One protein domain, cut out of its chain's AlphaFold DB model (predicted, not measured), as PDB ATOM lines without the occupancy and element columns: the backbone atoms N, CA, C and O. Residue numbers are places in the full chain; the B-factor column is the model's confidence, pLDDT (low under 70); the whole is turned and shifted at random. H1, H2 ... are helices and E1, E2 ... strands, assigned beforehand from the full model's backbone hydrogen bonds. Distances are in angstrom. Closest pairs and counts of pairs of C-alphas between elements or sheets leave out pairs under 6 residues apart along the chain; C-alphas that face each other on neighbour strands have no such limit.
ATOM      1  N   PHE A   2       7.875 -24.201  42.702       92.06
ATOM      2  CA  PHE A   2       8.886 -23.140  42.861       92.06
ATOM      3  C   PHE A   2       9.750 -22.884  41.614       92.06
ATOM      4  O   PHE A   2       9.713 -21.787  41.074       92.06
ATOM      5  N   VAL A   3      10.470 -23.897  41.110       92.62
ATOM      6  CA  VAL A   3      11.432 -23.732  39.995       92.62
ATOM      7  C   VAL A   3      10.781 -23.122  38.749       92.62
ATOM      8  O   VAL A   3      11.345 -22.220  38.140       92.62
ATOM      9  N   ARG A   4       9.576 -23.578  38.385       92.50
ATOM     10  CA  ARG A   4       8.843 -23.074  37.214       92.50
ATOM     11  C   ARG A   4       8.449 -21.605  37.382       92.50
ATOM     12  O   ARG A   4       8.698 -20.817  36.477       92.50
ATOM     13  N   ALA A   5       7.860 -21.252  38.523       94.00
ATOM     14  CA  ALA A   5       7.454 -19.877  38.814       94.00
ATOM     15  C   ALA A   5       8.674 -18.942  38.900       94.00
ATOM     16  O   ALA A   5       8.694 -17.876  38.295       94.00
ATOM     17  N   MET A   6       9.747 -19.392  39.555       94.50
ATOM     18  CA  MET A   6      10.992 -18.638  39.686       94.50
ATOM     19  C   MET A   6      11.675 -18.388  38.333       94.50
ATOM     20  O   MET A   6      12.177 -17.291  38.100       94.50
ATOM     21  N   ARG A   7      11.674 -19.369  37.417       92.88
ATOM     22  CA  ARG A   7      12.186 -19.178  36.047       92.88
ATOM     23  C   ARG A   7      11.396 -18.104  35.297       92.88
ATOM     24  O   ARG A   7      12.014 -17.195  34.763       92.88
ATOM     25  N   ARG A   8      10.059 -18.143  35.350       92.81
ATOM     26  CA  ARG A   8       9.201 -17.136  34.703       92.81
ATOM     27  C   ARG A   8       9.391 -15.734  35.283       92.81
ATOM     28  O   ARG A   8       9.453 -14.762  34.542       92.81
ATOM     29  N   LEU A   9       9.512 -15.619  36.607       93.88
ATOM     30  CA  LEU A   9       9.808 -14.335  37.247       93.88
ATOM     31  C   LEU A   9      11.173 -13.792  36.795       93.88
ATOM     32  O   LEU A   9      11.281 -12.605  36.517       93.88
ATOM     33  N   ARG A  10      12.192 -14.649  36.639       92.62
ATOM     34  CA  ARG A  10      13.530 -14.253  36.155       92.62
ATOM     35  C   ARG A  10      13.586 -13.826  34.686       92.62
ATOM     36  O   ARG A  10      14.550 -13.177  34.297       92.62
ATOM     37  N   GLU A  11      12.591 -14.182  33.879       92.12
ATOM     38  CA  GLU A  11      12.469 -13.690  32.498       92.12
ATOM     39  C   GLU A  11      12.027 -12.222  32.455       92.12
ATOM     40  O   GLU A  11      12.380 -11.499  31.527       92.12
ATOM     41  N   GLN A  12      11.272 -11.777  33.464       90.69
ATOM     42  CA  GLN A  12      10.699 -10.429  33.531       90.69
ATOM     43  C   GLN A  12      11.462  -9.503  34.483       90.69
ATOM     44  O   GLN A  12      11.479  -8.289  34.293       90.69
ATOM     45  N   TYR A  13      12.096 -10.071  35.508       92.25
ATOM     46  CA  TYR A  13      12.698  -9.333  36.608       92.25
ATOM     47  C   TYR A  13      14.111  -9.830  36.886       92.25
ATOM     48  O   TYR A  13      14.408 -11.024  36.833       92.25
ATOM     49  N   ASN A  14      15.002  -8.904  37.231       90.31
ATOM     50  CA  ASN A  14      16.354  -9.272  37.622       90.31
ATOM     51  C   ASN A  14      16.360  -9.975  39.000       90.31
ATOM     52  O   ASN A  14      15.433  -9.856  39.804       90.31
ATOM     53  N   SER A  15      17.442 -10.699  39.297       87.81
ATOM     54  CA  SER A  15      17.581 -11.434  40.564       87.81
ATOM     55  C   SER A  15      17.532 -10.541  41.809       87.81
ATOM     56  O   SER A  15      17.170 -11.033  42.875       87.81
ATOM     57  N   PHE A  16      17.902  -9.262  41.686       88.94
ATOM     58  CA  PHE A  16      17.881  -8.310  42.794       88.94
ATOM     59  C   PHE A  16      16.443  -7.970  43.202       88.94
ATOM     60  O   PHE A  16      16.122  -8.116  44.375       88.94
ATOM     61  N   GLU A  17      15.566  -7.623  42.254       90.56
ATOM     62  CA  GLU A  17      14.146  -7.345  42.534       90.56
ATOM     63  C   GLU A  17      13.453  -8.552  43.162       90.56
ATOM     64  O   GLU A  17      12.780  -8.433  44.185       90.56
ATOM     65  N   ILE A  18      13.698  -9.742  42.611       92.00
ATOM     66  CA  ILE A  18      13.131 -10.972  43.161       92.00
ATOM     67  C   ILE A  18      13.601 -11.179  44.602       92.00
ATOM     68  O   ILE A  18      12.790 -11.453  45.477       92.00
ATOM     69  N   ALA A  19      14.897 -11.033  44.883       91.62
ATOM     70  CA  ALA A  19      15.405 -11.178  46.242       91.62
ATOM     71  C   ALA A  19      14.870 -10.094  47.195       91.62
ATOM     72  O   ALA A  19      14.558 -10.416  48.341       91.62
ATOM     73  N   ARG A  20      14.688  -8.857  46.717       90.75
ATOM     74  CA  ARG A  20      14.096  -7.745  47.475       90.75
ATOM     75  C   ARG A  20      12.675  -8.062  47.937       90.75
ATOM     76  O   ARG A  20      12.346  -7.814  49.092       90.75
ATOM     77  N   TRP A  21      11.833  -8.664  47.096       91.69
ATOM     78  CA  TRP A  21      10.462  -9.023  47.496       91.69
ATOM     79  C   TRP A  21      10.420 -10.058  48.620       91.69
ATOM     80  O   TRP A  21       9.592  -9.970  49.521       91.69
ATOM     81  N   PHE A  22      11.353 -11.010  48.619       88.81
ATOM     82  CA  PHE A  22      11.475 -11.993  49.700       88.81
ATOM     83  C   PHE A  22      12.163 -11.433  50.947       88.81
ATOM     84  O   PHE A  22      12.037 -12.016  52.020       88.81
ATOM     85  N   ALA A  23      12.849 -10.300  50.814       88.31
ATOM     86  CA  ALA A  23      13.339  -9.492  51.922       88.31
ATOM     87  C   ALA A  23      12.282  -8.492  52.429       88.31
ATOM     88  O   ALA A  23      12.629  -7.562  53.144       88.31
ATOM     89  N   MET A  24      11.008  -8.633  52.032       86.00
ATOM     90  CA  MET A  24       9.930  -7.691  52.371       86.00
ATOM     91  C   MET A  24      10.267  -6.244  51.986       86.00
ATOM     92  O   MET A  24       9.974  -5.304  52.713       86.00
ATOM     93  N   GLY A  25      10.904  -6.046  50.833       81.06
ATOM     94  CA  GLY A  25      11.246  -4.714  50.345       81.06
ATOM     95  C   GLY A  25      12.535  -4.122  50.916       81.06
ATOM     96  O   GLY A  25      12.872  -3.020  50.493       81.06
ATOM     97  N   ASP A  26      13.243  -4.825  51.807       81.88
ATOM     98  CA  ASP A  26      14.507  -4.364  52.393       81.88
ATOM     99  C   ASP A  26      15.558  -4.071  51.306       81.88
ATOM    100  O   ASP A  26      15.682  -4.805  50.323       81.88
ATOM    101  N   GLU A  27      16.308  -2.985  51.492       81.56
ATOM    102  CA  GLU A  27      17.377  -2.523  50.606       81.56
ATOM    103  C   GLU A  27      18.776  -2.933  51.103       81.56
ATOM    104  O   GLU A  27      19.777  -2.651  50.430       81.56
ATOM    105  N   ASP A  28      18.882  -3.633  52.245       87.94
ATOM    106  CA  ASP A  28      20.154  -4.184  52.712       87.94
ATOM    107  C   ASP A  28      20.737  -5.166  51.686       87.94
ATOM    108  O   ASP A  28      20.353  -6.335  51.550       87.94
ATOM    109  N   LYS A  29      21.772  -4.691  50.990       87.06
ATOM    110  CA  LYS A  29      22.507  -5.443  49.970       87.06
ATOM    111  C   LYS A  29      23.043  -6.769  50.503       87.06
ATOM    112  O   LYS A  29      23.187  -7.715  49.723       87.06
ATOM    113  N   ARG A  30      23.369  -6.865  51.798       88.75
ATOM    114  CA  ARG A  30      23.868  -8.110  52.392       88.75
ATOM    115  C   ARG A  30      22.748  -9.140  52.505       88.75
ATOM    116  O   ARG A  30      22.948 -10.264  52.033       88.75
ATOM    117  N   GLY A  31      21.595  -8.762  53.058       87.38
ATOM    118  CA  GLY A  31      20.399  -9.606  53.116       87.38
ATOM    119  C   GLY A  31      19.947 -10.076  51.731       87.38
ATOM    120  O   GLY A  31      19.837 -11.280  51.480       87.38
ATOM    121  N   ILE A  32      19.826  -9.151  50.774       90.94
ATOM    122  CA  ILE A  32      19.440  -9.457  49.386       90.94
ATOM    123  C   ILE A  32      20.408 -10.459  48.739       90.94
ATOM    124  O   ILE A  32      19.990 -11.405  48.057       90.94
ATOM    125  N   ARG A  33      21.720 -10.298  48.961       90.94
ATOM    126  CA  ARG A  33      22.728 -11.231  48.437       90.94
ATOM    127  C   ARG A  33      22.567 -12.628  49.033       90.94
ATOM    128  O   ARG A  33      22.689 -13.609  48.299       90.94
ATOM    129  N   GLN A  34      22.291 -12.740  50.332       91.19
ATOM    130  CA  GLN A  34      22.068 -14.032  50.987       91.19
ATOM    131  C   GLN A  34      20.830 -14.743  50.431       91.19
ATOM    132  O   GLN A  34      20.906 -15.926  50.096       91.19
ATOM    133  N   ILE A  35      19.728 -14.012  50.250       92.06
ATOM    134  CA  ILE A  35      18.493 -14.528  49.645       92.06
ATOM    135  C   ILE A  35      18.750 -15.003  48.209       92.06
ATOM    136  O   ILE A  35      18.386 -16.122  47.844       92.06
ATOM    137  N   SER A  36      19.467 -14.206  47.412       91.56
ATOM    138  CA  SER A  36      19.832 -14.565  46.035       91.56
ATOM    139  C   SER A  36      20.631 -15.873  45.965       91.56
ATOM    140  O   SER A  36      20.340 -16.743  45.141       91.56
ATOM    141  N   VAL A  37      21.617 -16.047  46.855       92.75
ATOM    142  CA  VAL A  37      22.401 -17.290  46.960       92.75
ATOM    143  C   VAL A  37      21.508 -18.463  47.362       92.75
ATOM    144  O   VAL A  37      21.609 -19.541  46.771       92.75
ATOM    145  N   ALA A  38      20.607 -18.261  48.327       92.75
ATOM    146  CA  ALA A  38      19.669 -19.290  48.757       92.75
ATOM    147  C   ALA A  38      18.741 -19.740  47.614       92.75
ATOM    148  O   ALA A  38      18.478 -20.936  47.488       92.75
ATOM    149  N   PHE A  39      18.290 -18.828  46.745       92.50
ATOM    150  CA  PHE A  39      17.499 -19.188  45.563       92.50
ATOM    151  C   PHE A  39      18.296 -19.927  44.509       92.50
ATOM    152  O   PHE A  39      17.798 -20.912  43.977       92.50
ATOM    153  N   ASN A  40      19.528 -19.509  44.229       92.69
ATOM    154  CA  ASN A  40      20.359 -20.209  43.252       92.69
ATOM    155  C   ASN A  40      20.575 -21.673  43.653       92.69
ATOM    156  O   ASN A  40      20.397 -22.558  42.824       92.69
ATOM    157  N   ARG A  41      20.807 -21.942  44.944       95.69
ATOM    158  CA  ARG A  41      20.902 -23.312  45.475       95.69
ATOM    159  C   ARG A  41      19.638 -24.153  45.269       95.69
ATOM    160  O   ARG A  41      19.737 -25.365  45.135       95.69
ATOM    161  N   LYS A  42      18.463 -23.521  45.219       94.94
ATOM    162  CA  LYS A  42      17.169 -24.176  44.944       94.94
ATOM    163  C   LYS A  42      16.871 -24.355  43.455       94.94
ATOM    164  O   LYS A  42      15.865 -24.963  43.099       94.94
ATOM    165  N   LEU A  43      17.696 -23.766  42.594       93.38
ATOM    166  CA  LEU A  43      17.566 -23.819  41.139       93.38
ATOM    167  C   LEU A  43      18.638 -24.684  40.478       93.38
ATOM    168  O   LEU A  43      18.541 -24.914  39.273       93.38
ATOM    169  N   TYR A  44      19.641 -25.132  41.234       94.50
ATOM    170  CA  TYR A  44      20.602 -26.119  40.765       94.50
ATOM    171  C   TYR A  44      19.917 -27.438  40.411       94.50
ATOM    172  O   TYR A  44      18.838 -27.749  40.924       94.50
ATOM    173  N   ASP A  45      20.571 -28.216  39.553       94.31
ATOM    174  CA  ASP A  45      20.153 -29.583  39.266       94.31
ATOM    175  C   ASP A  45      20.179 -30.426  40.545       94.31
ATOM    176  O   ASP A  45      20.957 -30.157  41.466       94.31
ATOM    177  N   GLN A  46      19.321 -31.447  40.611       92.31
ATOM    178  CA  GLN A  46      19.142 -32.242  41.833       92.31
ATOM    179  C   GLN A  46      20.436 -32.920  42.303       92.31
ATOM    180  O   GLN A  46      20.624 -33.080  43.507       92.31
ATOM    181  N   ASP A  47      21.333 -33.241  41.370       95.88
ATOM    182  CA  ASP A  47      22.614 -33.899  41.644       95.88
ATOM    183  C   ASP A  47      23.729 -32.919  42.064       95.88
ATOM    184  O   ASP A  47      24.842 -33.335  42.389       95.88
ATOM    185  N   HIS A  48      23.469 -31.607  42.069       96.88
ATOM    186  CA  HIS A  48      24.466 -30.614  42.467       96.88
ATOM    187  C   HIS A  48      24.719 -30.671  43.991       96.88
ATOM    188  O   HIS A  48      23.764 -30.629  44.768       96.88
ATOM    189  N   PRO A  49      25.979 -30.652  44.474       96.38
ATOM    190  CA  PRO A  49      26.297 -30.822  45.903       96.38
ATOM    191  C   PRO A  49      25.665 -29.756  46.816       96.38
ATOM    192  O   PRO A  49      25.254 -30.031  47.945       96.38
ATOM    193  N   ASP A  50      25.542 -28.528  46.315       96.38
ATOM    194  CA  ASP A  50      24.888 -27.422  47.026       96.38
ATOM    195  C   ASP A  50      23.373 -27.313  46.787       96.38
ATOM    196  O   ASP A  50      22.767 -26.327  47.220       96.38
ATOM    197  N   HIS A  51      22.745 -28.276  46.102       96.94
ATOM    198  CA  HIS A  51      21.304 -28.252  45.876       96.94
ATOM    199  C   HIS A  51      20.543 -28.212  47.211       96.94
ATOM    200  O   HIS A  51      20.914 -28.841  48.214       96.94
ATOM    201  N   ARG A  52      19.478 -27.411  47.253       96.19
ATOM    202  CA  ARG A  52      18.590 -27.273  48.409       96.19
ATOM    203  C   ARG A  52      17.143 -27.318  47.952       96.19
ATOM    204  O   ARG A  52      16.776 -26.662  46.988       96.19
ATOM    205  N   ASN A  53      16.299 -28.018  48.701       95.56
ATOM    206  CA  ASN A  53      14.872 -28.028  48.409       95.56
ATOM    207  C   ASN A  53      14.224 -26.687  48.803       95.56
ATOM    208  O   ASN A  53      14.580 -26.112  49.838       95.56
ATOM    209  N   PRO A  54      13.269 -26.178  48.009       95.12
ATOM    210  CA  PRO A  54      12.447 -25.049  48.418       95.12
ATOM    211  C   PRO A  54      11.557 -25.442  49.603       95.12
ATOM    212  O   PRO A  54      11.033 -26.552  49.667       95.12
ATOM    213  N   THR A  55      11.369 -24.512  50.532       94.56
ATOM    214  CA  THR A  55      10.429 -24.657  51.648       94.56
ATOM    215  C   THR A  55       8.986 -24.408  51.192       94.56
ATOM    216  O   THR A  55       8.737 -23.921  50.083       94.56
ATOM    217  N   ASN A  56       8.014 -24.688  52.064       94.75
ATOM    218  CA  ASN A  56       6.613 -24.335  51.807       94.75
ATOM    219  C   ASN A  56       6.434 -22.820  51.634       94.75
ATOM    220  O   ASN A  56       5.723 -22.397  50.726       94.75
ATOM    221  N   SER A  57       7.128 -22.011  52.440       91.06
ATOM    222  CA  SER A  57       7.099 -20.548  52.335       91.06
ATOM    223  C   SER A  57       7.680 -20.060  51.010       91.06
ATOM    224  O   SER A  57       7.096 -19.185  50.379       91.06
ATOM    225  N   ASP A  58       8.772 -20.672  50.534       93.00
ATOM    226  CA  ASP A  58       9.328 -20.363  49.212       93.00
ATOM    227  C   ASP A  58       8.315 -20.648  48.103       93.00
ATOM    228  O   ASP A  58       8.113 -19.829  47.205       93.00
ATOM    229  N   CYS A  59       7.672 -21.817  48.162       94.56
ATOM    230  CA  CYS A  59       6.666 -22.209  47.184       94.56
ATOM    231  C   CYS A  59       5.475 -21.248  47.192       94.56
ATOM    232  O   CYS A  59       5.064 -20.807  46.122       94.56
ATOM    233  N   LEU A  60       4.960 -20.906  48.376       93.00
ATOM    234  CA  LEU A  60       3.818 -20.011  48.535       93.00
ATOM    235  C   LEU A  60       4.140 -18.601  48.031       93.00
ATOM    236  O   LEU A  60       3.433 -18.095  47.167       93.00
ATOM    237  N   ALA A  61       5.233 -17.996  48.503       91.44
ATOM    238  CA  ALA A  61       5.623 -16.645  48.109       91.44
ATOM    239  C   ALA A  61       5.870 -16.543  46.596       91.44
ATOM    240  O   ALA A  61       5.336 -15.653  45.937       91.44
ATOM    241  N   THR A  62       6.603 -17.504  46.018       94.88
ATOM    242  CA  THR A  62       6.860 -17.511  44.568       94.88
ATOM    243  C   THR A  62       5.567 -17.690  43.774       94.88
ATOM    244  O   THR A  62       5.387 -17.028  42.758       94.88
ATOM    245  N   ALA A  63       4.653 -18.560  44.224       94.12
ATOM    246  CA  ALA A  63       3.367 -18.761  43.561       94.12
ATOM    247  C   ALA A  63       2.469 -17.517  43.638       94.12
ATOM    248  O   ALA A  63       1.818 -17.189  42.651       94.12
ATOM    249  N   CYS A  64       2.463 -16.800  44.766       93.25
ATOM    250  CA  CYS A  64       1.725 -15.545  44.909       93.25
ATOM    251  C   CYS A  64       2.267 -14.458  43.973       93.25
ATOM    252  O   CYS A  64       1.488 -13.823  43.267       93.25
ATOM    253  N   LEU A  65       3.590 -14.277  43.916       94.38
ATOM    254  CA  LEU A  65       4.227 -13.318  43.006       94.38
ATOM    255  C   LEU A  65       3.936 -13.665  41.540       94.38
ATOM    256  O   LEU A  65       3.524 -12.807  40.764       94.38
ATOM    257  N   ASP A  66       4.073 -14.942  41.178       95.00
ATOM    258  CA  ASP A  66       3.735 -15.454  39.850       95.00
ATOM    259  C   ASP A  66       2.270 -15.169  39.488       95.00
ATOM    260  O   ASP A  66       1.963 -14.684  38.400       95.00
ATOM    261  N   PHE A  67       1.355 -15.424  40.419       94.81
ATOM    262  CA  PHE A  67      -0.068 -15.180  40.233       94.81
ATOM    263  C   PHE A  67      -0.393 -13.693  40.041       94.81
ATOM    264  O   PHE A  67      -1.108 -13.351  39.101       94.81
ATOM    265  N   LEU A  68       0.161 -12.810  40.877       94.56
ATOM    266  CA  LEU A  68      -0.030 -11.359  40.765       94.56
ATOM    267  C   LEU A  68       0.487 -10.831  39.422       94.56
ATOM    268  O   LEU A  68      -0.227 -10.109  38.725       94.56
ATOM    269  N   ASP A  69       1.676 -11.258  39.006       94.88
ATOM    270  CA  ASP A  69       2.229 -10.908  37.699       94.88
ATOM    271  C   ASP A  69       1.306 -11.339  36.539       94.88
ATOM    272  O   ASP A  69       1.059 -10.568  35.610       94.88
ATOM    273  N   ARG A  70       0.719 -12.544  36.619       94.12
ATOM    274  CA  ARG A  70      -0.237 -13.059  35.614       94.12
ATOM    275  C   ARG A  70      -1.565 -12.320  35.596       94.12
ATOM    276  O   ARG A  70      -2.211 -12.280  34.554       94.12
ATOM    277  N   LEU A  71      -1.976 -11.752  36.724       95.19
ATOM    278  CA  LEU A  71      -3.142 -10.873  36.803       95.19
ATOM    279  C   LEU A  71      -2.862  -9.464  36.257       95.19
ATOM    280  O   LEU A  71      -3.757  -8.616  36.266       95.19
ATOM    281  N   GLY A  72      -1.643  -9.212  35.773       95.25
ATOM    282  CA  GLY A  72      -1.242  -7.928  35.222       95.25
ATOM    283  C   GLY A  72      -0.870  -6.914  36.295       95.25
ATOM    284  O   GLY A  72      -0.994  -5.719  36.047       95.25
ATOM    285  N   TYR A  73      -0.439  -7.347  37.482       95.38
ATOM    286  CA  TYR A  73       0.184  -6.443  38.449       95.38
ATOM    287  C   TYR A  73       1.657  -6.217  38.117       95.38
ATOM    288  O   TYR A  73       2.359  -7.134  37.693       95.38
ATOM    289  N   ASP A  74       2.125  -4.989  38.316       93.00
ATOM    290  CA  ASP A  74       3.532  -4.641  38.187       93.00
ATOM    291  C   ASP A  74       4.244  -4.853  39.525       93.00
ATOM    292  O   ASP A  74       4.214  -3.998  40.415       93.00
ATOM    293  N   LEU A  75       4.917  -5.997  39.655       93.31
ATOM    294  CA  LEU A  75       5.663  -6.339  40.863       93.31
ATOM    295  C   LEU A  75       6.806  -5.354  41.174       93.31
ATOM    296  O   LEU A  75       7.223  -5.274  42.327       93.31
ATOM    297  N   ALA A  76       7.295  -4.562  40.211       90.31
ATOM    298  CA  ALA A  76       8.307  -3.538  40.489       90.31
ATOM    299  C   ALA A  76       7.775  -2.437  41.426       90.31
ATOM    300  O   ALA A  76       8.534  -1.824  42.175       90.31
ATOM    301  N   THR A  77       6.455  -2.231  41.439       92.06
ATOM    302  CA  THR A  77       5.777  -1.276  42.330       92.06
ATOM    303  C   THR A  77       5.450  -1.851  43.707       92.06
ATOM    304  O   THR A  77       4.923  -1.127  44.547       92.06
ATOM    305  N   LEU A  78       5.763  -3.129  43.953       92.81
ATOM    306  CA  LEU A  78       5.486  -3.793  45.220       92.81
ATOM    307  C   LEU A  78       6.301  -3.158  46.357       92.81
ATOM    308  O   LEU A  78       7.543  -3.196  46.350       92.81
ATOM    309  N   ARG A  79       5.597  -2.597  47.345       91.00
ATOM    310  CA  ARG A  79       6.185  -2.054  48.576       91.00
ATOM    311  C   ARG A  79       5.546  -2.641  49.818       91.00
ATOM    312  O   ARG A  79       4.343  -2.906  49.849       91.00
ATOM    313  N   TYR A  80       6.376  -2.761  50.843       91.56
ATOM    314  CA  TYR A  80       5.998  -3.238  52.161       91.56
ATOM    315  C   TYR A  80       6.212  -2.132  53.200       91.56
ATOM    316  O   TYR A  80       7.060  -1.262  52.997       91.56
ATOM    317  N   ASN A  81       5.457  -2.162  54.297       89.25
ATOM    318  CA  ASN A  81       5.778  -1.380  55.494       89.25
ATOM    319  C   ASN A  81       6.732  -2.148  56.430       89.25
ATOM    320  O   ASN A  81       7.119  -3.284  56.159       89.25
ATOM    321  N   GLU A  82       7.087  -1.537  57.561       85.88
ATOM    322  CA  GLU A  82       7.968  -2.130  58.581       85.88
ATOM    323  C   GLU A  82       7.411  -3.404  59.244       85.88
ATOM    324  O   GLU A  82       8.162  -4.167  59.851       85.88
ATOM    325  N   HIS A  83       6.111  -3.669  59.096       87.44
ATOM    326  CA  HIS A  83       5.449  -4.881  59.577       87.44
ATOM    327  C   HIS A  83       5.366  -5.985  58.508       87.44
ATOM    328  O   HIS A  83       4.846  -7.065  58.785       87.44
ATOM    329  N   GLY A  84       5.879  -5.738  57.298       83.75
ATOM    330  CA  GLY A  84       5.814  -6.679  56.178       83.75
ATOM    331  C   GLY A  84       4.460  -6.707  55.461       83.75
ATOM    332  O   GLY A  84       4.192  -7.631  54.692       83.75
ATOM    333  N   GLU A  85       3.597  -5.713  55.682       90.31
ATOM    334  CA  GLU A  85       2.308  -5.588  54.996       90.31
ATOM    335  C   GLU A  85       2.483  -4.888  53.647       90.31
ATOM    336  O   GLU A  85       3.259  -3.941  53.531       90.31
ATOM    337  N   ILE A  86       1.736  -5.318  52.627       91.25
ATOM    338  CA  ILE A  86       1.770  -4.694  51.298       91.25
ATOM    339  C   ILE A  86       1.042  -3.347  51.353       91.25
ATOM    340  O   ILE A  86      -0.163  -3.305  51.594       91.25
ATOM    341  N   VAL A  87       1.760  -2.259  51.070       94.38
ATOM    342  CA  VAL A  87       1.213  -0.888  51.055       94.38
ATOM    343  C   VAL A  87       1.087  -0.298  49.653       94.38
ATOM    344  O   VAL A  87       0.317   0.636  49.445       94.38
ATOM    345  N   GLU A  88       1.804  -0.845  48.671       94.38
ATOM    346  CA  GLU A  88       1.716  -0.416  47.275       94.38
ATOM    347  C   GLU A  88       1.865  -1.624  46.345       94.38
ATOM    348  O   GLU A  88       2.773  -2.435  46.521       94.38
ATOM    349  N   LEU A  89       0.959  -1.743  45.370       94.81
ATOM    350  CA  LEU A  89       1.054  -2.649  44.225       94.81
ATOM    351  C   LEU A  89       0.124  -2.145  43.112       94.81
ATOM    352  O   LEU A  89      -1.098  -2.117  43.271       94.81
ATOM    353  N   LYS A  90       0.691  -1.736  41.978       94.88
ATOM    354  CA  LYS A  90      -0.042  -1.170  40.839       94.88
ATOM    355  C   LYS A  90      -0.291  -2.221  39.766       94.88
ATOM    356  O   LYS A  90       0.419  -3.220  39.673       94.88
ATOM    357  N   LYS A  91      -1.304  -1.991  38.931       95.56
ATOM    358  CA  LYS A  91      -1.470  -2.745  37.684       95.56
ATOM    359  C   LYS A  91      -0.480  -2.243  36.633       95.56
ATOM    360  O   LYS A  91      -0.180  -1.053  36.605       95.56
ATOM    361  N   LYS A  92      -0.011  -3.147  35.772       93.19
ATOM    362  CA  LYS A  92       0.723  -2.809  34.550       93.19
ATOM    363  C   LYS A  92      -0.170  -1.887  33.721       93.19
ATOM    364  O   LYS A  92      -1.345  -2.198  33.506       93.19
TER     365      LYS A  92
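Overview. This is residues 2 to 92 of the 95 residues of an uncharacterized protein of Marinobacter lutaoensis (UniProt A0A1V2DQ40). A hairpin of antiparallel strands E1 and E2 makes one end; H2 and H4 pack beside E1, with H3 on H2 and H1 on H4. Residues 44 to 55 loop out at the other end. The printed part has 91 residues, mixed in class, with four named helices, then two strands. It is compact, radius of gyration of the C-alphas 13.1 A, spanning 40 by 28 by 22 A.

Along the chain. E1, residues 73 to 80, bends by 80 degrees at residue 76; E2, 86 to 91, ends at C-alpha (-1.470, -2.745, 37.684). H3, 29 to 43, is 21.0 A long, H4, 56 to 70, 20.9 A. H2 is 15 to 22; H1, 2 to 12, starts at C-alpha (8.886, -23.140, 42.861).

Arrangement. Between E1 and E2, N 79 and O 88 are 2.9 A apart, within hydrogen-bond range. H2 touches H3's residues 32 to 36 alone, about perpendicular at 81 degrees; closest C-alphas Ala 19 and Ile 32, 5.4 A. H1 touches H4; closest C-alphas Phe 2 and Cys 59, 4.9 A. Every O i to N i+4 pair is within range in H2, H3 and H4, 6 of 7 in H1.

Size, cuts and confidence. The printed part has no cut. H3 to H4 is a long link. No printed residue is under pLDDT 70.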